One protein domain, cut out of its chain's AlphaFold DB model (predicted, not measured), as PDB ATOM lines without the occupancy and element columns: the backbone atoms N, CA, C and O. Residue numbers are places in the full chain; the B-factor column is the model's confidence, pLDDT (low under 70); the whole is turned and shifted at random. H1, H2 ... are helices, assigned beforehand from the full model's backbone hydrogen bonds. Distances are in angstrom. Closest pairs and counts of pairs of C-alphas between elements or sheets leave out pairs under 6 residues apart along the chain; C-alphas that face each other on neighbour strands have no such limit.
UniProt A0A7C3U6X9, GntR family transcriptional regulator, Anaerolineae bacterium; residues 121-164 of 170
ATOM      1  N   VAL A 121      59.482  30.093  28.896       46.38
ATOM      2  CA  VAL A 121      58.095  29.681  29.092       46.38
ATOM      3  C   VAL A 121      57.884  28.865  30.375       46.38
ATOM      4  O   VAL A 121      57.042  29.263  31.165       46.38
ATOM      5  N   ALA A 122      58.640  27.793  30.646       47.72
ATOM      6  CA  ALA A 122      58.470  26.964  31.849       47.72
ATOM      7  C   ALA A 122      58.820  27.718  33.146       47.72
ATOM      8  O   ALA A 122      58.124  27.584  34.155       47.72
ATOM      9  N   LEU A 123      59.854  28.573  33.129       52.62
ATOM     10  CA  LEU A 123      60.159  29.424  34.283       52.62
ATOM     11  C   LEU A 123      59.089  30.500  34.489       52.62
ATOM     12  O   LEU A 123      58.724  30.783  35.627       52.62
ATOM     13  N   THR A 124      58.583  31.095  33.403       53.53
ATOM     14  CA  THR A 124      57.511  32.098  33.474       53.53
ATOM     15  C   THR A 124      56.204  31.468  33.935       53.53
ATOM     16  O   THR A 124      55.567  32.037  34.809       53.53
ATOM     17  N   GLN A 125      55.856  30.270  33.458       55.22
ATOM     18  CA  GLN A 125      54.676  29.518  33.893       55.22
ATOM     19  C   GLN A 125      54.754  29.170  35.377       55.22
ATOM     20  O   GLN A 125      53.845  29.511  36.121       55.22
ATOM     21  N   HIS A 126      55.866  28.609  35.858       58.38
ATOM     22  CA  HIS A 126      56.006  28.316  37.287       58.38
ATOM     23  C   HIS A 126      56.067  29.572  38.162       58.38
ATOM     24  O   HIS A 126      55.589  29.569  39.298       58.38
ATOM     25  N   ARG A 127      56.651  30.661  37.655       67.69
ATOM     26  CA  ARG A 127      56.678  31.949  38.354       67.69
ATOM     27  C   ARG A 127      55.283  32.571  38.415       67.69
ATOM     28  O   ARG A 127      54.913  33.098  39.460       67.69
ATOM     29  N   GLU A 128      54.512  32.471  37.337       74.62
ATOM     30  CA  GLU A 128      53.123  32.916  37.265       74.62
ATOM     31  C   GLU A 128      52.219  32.058  38.155       74.62
ATOM     32  O   GLU A 128      51.444  32.607  38.926       74.62
ATOM     33  N   GLU A 129      52.353  30.731  38.128       71.81
ATOM     34  CA  GLU A 129      51.631  29.799  39.003       71.81
ATOM     35  C   GLU A 129      51.904  30.091  40.480       71.81
ATOM     36  O   GLU A 129      50.976  30.146  41.286       71.81
ATOM     37  N   ARG A 130      53.170  30.342  40.839       72.75
ATOM     38  CA  ARG A 130      53.557  30.706  42.207       72.75
ATOM     39  C   ARG A 130      52.991  32.063  42.613       72.75
ATOM     40  O   ARG A 130      52.432  32.177  43.702       72.75
ATOM     41  N   LEU A 131      53.103  33.073  41.749       75.31
ATOM     42  CA  LEU A 131      52.503  34.386  41.987       75.31
ATOM     43  C   LEU A 131      50.986  34.261  42.154       75.31
ATOM     44  O   LEU A 131      50.425  34.807  43.094       75.31
ATOM     45  N   ARG A 132      50.329  33.479  41.295       81.19
ATOM     46  CA  ARG A 132      48.890  33.219  41.346       81.19
ATOM     47  C   ARG A 132      48.489  32.533  42.648       81.19
ATOM     48  O   ARG A 132      47.483  32.917  43.233       81.19
ATOM     49  N   ALA A 133      49.269  31.565  43.125       74.56
ATOM     50  CA  ALA A 133      49.030  30.919  44.412       74.56
ATOM     51  C   ALA A 133      49.151  31.911  45.584       74.56
ATOM     52  O   ALA A 133      48.284  31.928  46.455       74.56
ATOM     53  N   MET A 134      50.175  32.772  45.575       78.69
ATOM     54  CA  MET A 134      50.358  33.821  46.588       78.69
ATOM     55  C   MET A 134      49.210  34.835  46.574       78.69
ATOM     56  O   MET A 134      48.650  35.142  47.623       78.69
ATOM     57  N   VAL A 135      48.825  35.310  45.386       91.31
ATOM     58  CA  VAL A 135      47.706  36.242  45.207       91.31
ATOM     59  C   VAL A 135      46.397  35.609  45.669       91.31
ATOM     60  O   VAL A 135      45.646  36.247  46.391       91.31
ATOM     61  N   ASN A 136      46.124  34.353  45.307       90.25
ATOM     62  CA  ASN A 136      44.898  33.668  45.719       90.25
ATOM     63  C   ASN A 136      44.818  33.535  47.247       90.25
ATOM     64  O   ASN A 136      43.805  33.891  47.841       90.25
ATOM     65  N   HIS A 137      45.907  33.106  47.892       83.50
ATOM     66  CA  HIS A 137      45.961  33.015  49.348       83.50
ATOM     67  C   HIS A 137      45.686  34.366  50.024       83.50
ATOM     68  O   HIS A 137      44.832  34.449  50.904       83.50
ATOM     69  N   PHE A 138      46.342  35.425  49.551       93.00
ATOM     70  CA  PHE A 138      46.135  36.784  50.043       93.00
ATOM     71  C   PHE A 138      44.692  37.270  49.838       93.00
ATOM     72  O   PHE A 138      44.086  37.802  50.764       93.00
ATOM     73  N   LEU A 139      44.114  37.059  48.649       93.19
ATOM     74  CA  LEU A 139      42.740  37.465  48.353       93.19
ATOM     75  C   LEU A 139      41.733  36.751  49.257       93.19
ATOM     76  O   LEU A 139      40.816  37.390  49.761       93.19
ATOM     77  N   LEU A 140      41.907  35.451  49.502       90.44
ATOM     78  CA  LEU A 140      41.047  34.714  50.431       90.44
ATOM     79  C   LEU A 140      41.111  35.293  51.847       90.44
ATOM     80  O   LEU A 140      40.073  35.439  52.491       90.44
ATOM     81  N   GLU A 141      42.303  35.663  52.312       90.69
ATOM     82  CA  GLU A 141      42.495  36.278  53.623       90.69
ATOM     83  C   GLU A 141      41.763  37.623  53.728       90.69
ATOM     84  O   GLU A 141      40.905  37.786  54.597       90.69
ATOM     85  N   VAL A 142      42.022  38.566  52.819       92.81
ATOM     86  CA  VAL A 142      41.443  39.919  52.911       92.81
ATOM     87  C   VAL A 142      39.938  39.943  52.638       92.81
ATOM     88  O   VAL A 142      39.201  40.647  53.327       92.81
ATOM     89  N   LEU A 143      39.442  39.128  51.700       90.62
ATOM     90  CA  LEU A 143      38.005  39.044  51.427       90.62
ATOM     91  C   LEU A 143      37.251  38.423  52.614       90.62
ATOM     92  O   LEU A 143      36.139  38.850  52.919       90.62
ATOM     93  N   SER A 144      37.856  37.464  53.329       91.56
ATOM     94  CA  SER A 144      37.252  36.879  54.539       91.56
ATOM     95  C   SER A 144      37.122  37.876  55.696       91.56
ATOM     96  O   SER A 144      36.238  37.734  56.538       91.56
ATOM     97  N   GLN A 145      37.961  38.913  55.708       94.62
ATOM     98  CA  GLN A 145      37.926  39.999  56.690       94.62
ATOM     99  C   GLN A 145      36.925  41.108  56.315       94.62
ATOM    100  O   GLN A 145      36.749  42.057  57.074       94.62
ATOM    101  N   GLY A 146      36.239  40.980  55.173       93.25
ATOM    102  CA  GLY A 146      35.204  41.913  54.728       93.25
ATOM    103  C   GLY A 146      35.714  43.083  53.886       93.25
ATOM    104  O   GLY A 146      34.931  43.982  53.581       93.25
ATOM    105  N   TYR A 147      36.989  43.084  53.483       95.25
ATOM    106  CA  TYR A 147      37.490  44.066  52.524       95.25
ATOM    107  C   TYR A 147      36.894  43.816  51.137       95.25
ATOM    108  O   TYR A 147      36.776  42.671  50.694       95.25
ATOM    109  N   SER A 148      36.532  44.886  50.430       94.50
ATOM    110  CA  SER A 148      36.096  44.773  49.040       94.50
ATOM    111  C   SER A 148      37.300  44.597  48.110       94.50
ATOM    112  O   SER A 148      38.394  45.094  48.381       94.50
ATOM    113  N   LEU A 149      37.105  43.924  46.970       91.75
ATOM    114  CA  LEU A 149      38.171  43.772  45.974       91.75
ATOM    115  C   LEU A 149      38.674  45.133  45.460       91.75
ATOM    116  O   LEU A 149      39.862  45.278  45.192       91.75
ATOM    117  N   SER A 150      37.793  46.136  45.356       92.75
ATOM    118  CA  SER A 150      38.171  47.497  44.962       92.75
ATOM    119  C   SER A 150      39.125  48.147  45.962       92.75
ATOM    120  O   SER A 150      40.147  48.681  45.539       92.75
ATOM    121  N   ASP A 151      38.852  48.041  47.268       92.50
ATOM    122  CA  ASP A 151      39.717  48.629  48.302       92.50
ATOM    123  C   ASP A 151      41.100  47.971  48.299       92.50
ATOM    124  O   ASP A 151      42.126  48.642  48.413       92.50
ATOM    125  N   VAL A 152      41.131  46.649  48.106       93.06
ATOM    126  CA  VAL A 152      42.368  45.866  48.016       93.06
ATOM    127  C   VAL A 152      43.192  46.277  46.796       93.06
ATOM    128  O   VAL A 152      44.394  46.498  46.925       93.06
ATOM    129  N   MET A 153      42.568  46.418  45.622       93.81
ATOM    130  CA  MET A 153      43.263  46.853  44.406       93.81
ATOM    131  C   MET A 153      43.831  48.268  44.556       93.81
ATOM    132  O   MET A 153      44.999  48.486  44.246       93.81
ATOM    133  N   THR A 154      43.048  49.202  45.108       94.38
ATOM    134  CA  THR A 154      43.520  50.563  45.398       94.38
ATOM    135  C   THR A 154      44.705  50.555  46.367       94.38
ATOM    136  O   THR A 154      45.681  51.269  46.144       94.38
ATOM    137  N   MET A 155      44.668  49.723  47.410       93.25
ATOM    138  CA  MET A 155      45.767  49.606  48.373       93.25
ATOM    139  C   MET A 155      47.037  49.012  47.742       93.25
ATOM    140  O   MET A 155      48.135  49.511  47.985       93.25
ATOM    141  N   ILE A 156      46.906  47.972  46.909       94.06
ATOM    142  CA  ILE A 156      48.042  47.358  46.200       94.06
ATOM    143  C   ILE A 156      48.705  48.362  45.255       94.06
ATOM    144  O   ILE A 156      49.931  48.423  45.209       94.06
ATOM    145  N   GLU A 157      47.926  49.149  44.512       91.75
ATOM    146  CA  GLU A 157      48.464  50.177  43.613       91.75
ATOM    147  C   GLU A 157      49.230  51.259  44.383       91.75
ATOM    148  O   GLU A 157      50.356  51.598  44.015       91.75
ATOM    149  N   GLN A 158      48.661  51.753  45.487       90.81
ATOM    150  CA  GLN A 158      49.300  52.764  46.335       90.81
ATOM    151  C   GLN A 158      50.624  52.267  46.926       90.81
ATOM    152  O   GLN A 158      51.646  52.953  46.835       90.81
ATOM    153  N   GLU A 159      50.633  51.064  47.504       91.12
ATOM    154  CA  GLU A 159      51.850  50.494  48.086       91.12
ATOM    155  C   GLU A 159      52.858  50.104  46.991       91.12
ATOM    156  O   GLU A 159      54.063  50.287  47.157       91.12
ATOM    157  N   GLY A 160      52.384  49.645  45.829       87.62
ATOM    158  CA  GLY A 160      53.214  49.346  44.664       87.62
ATOM    159  C   GLY A 160      53.986  50.567  44.165       87.62
ATOM    160  O   GLY A 160      55.193  50.471  43.936       87.62
ATOM    161  N   GLN A 161      53.327  51.724  44.074       88.38
ATOM    162  CA  GLN A 161      53.964  52.987  43.697       88.38
ATOM    163  C   GLN A 161      55.052  53.385  44.705       88.38
ATOM    164  O   GLN A 161      56.184  53.684  44.329       88.38
ATOM    165  N   ARG A 162      54.752  53.272  46.003       86.88
ATOM    166  CA  ARG A 162      55.713  53.540  47.083       86.88
ATOM    167  C   ARG A 162      56.965  52.657  47.000       86.88
ATOM    168  O   ARG A 162      58.061  53.121  47.314       86.88
ATOM    169  N   TRP A 163      56.819  51.395  46.595       81.69
ATOM    170  CA  TRP A 163      57.954  50.495  46.383       81.69
ATOM    171  C   TRP A 163      58.773  50.842  45.137       81.69
ATOM    172  O   TRP A 163      59.992  50.680  45.171       81.69
ATOM    173  N   GLN A 164      58.139  51.323  44.065       79.56
ATOM    174  CA  GLN A 164      58.835  51.756  42.847       79.56
ATOM    175  C   GLN A 164      59.641  53.040  43.061       79.56
ATOM    176  O   GLN A 164      60.749  53.160  42.545       79.56
TER     177      GLN A 164
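AT A GLANCE: This is residues 121 to 164 of the 170 residues of the protein "GntR family transcriptional regulator" of Anaerolineae bacterium (UniProt A0A7C3U6X9). Two straight helices make an open V: the longer H1 and the shorter H2 meet near a tight link at the corner, and both arms stick out from there, with residues 121 to 138 of H1 and 153 to 164 of H2 standing free. The printed part has 44 residues, with H1 then H2 along the chain and no named strand; the class is all helix. The whole is loose, with a radius of gyration of the C-alphas of 12.6 A, and flat, spanning 35 by 27 by 12 A.

IN THESE COORDINATES: H1, residues 121 to 144, begins at C-alpha 121 (58.095, 29.681, 29.092) and is 33.7 A long from first to last C-alpha. H2, residues 149 to 164, is 22.4 A long and ends at C-alpha 164 (58.835, 51.756, 42.847).

HOW THE PARTS SIT: H1 and H2 are close but not clearly touching; their closest C-alphas, those of Leu 143 and Leu 149, are 7.2 A apart. They run opposite ways at a steep tilt of 55 degrees. In H1 and H2 every O i to N i+4 pair is within hydrogen-bond range.

THE WHOLE: The two C-alphas farthest apart, those of Val 121 and Gly 146, are 36.5 A apart. The printed part has no cut, and the link from H1 to H2 is tight. The mean pLDDT of the printed part is 82.7; residues 121 to 127 are under 70.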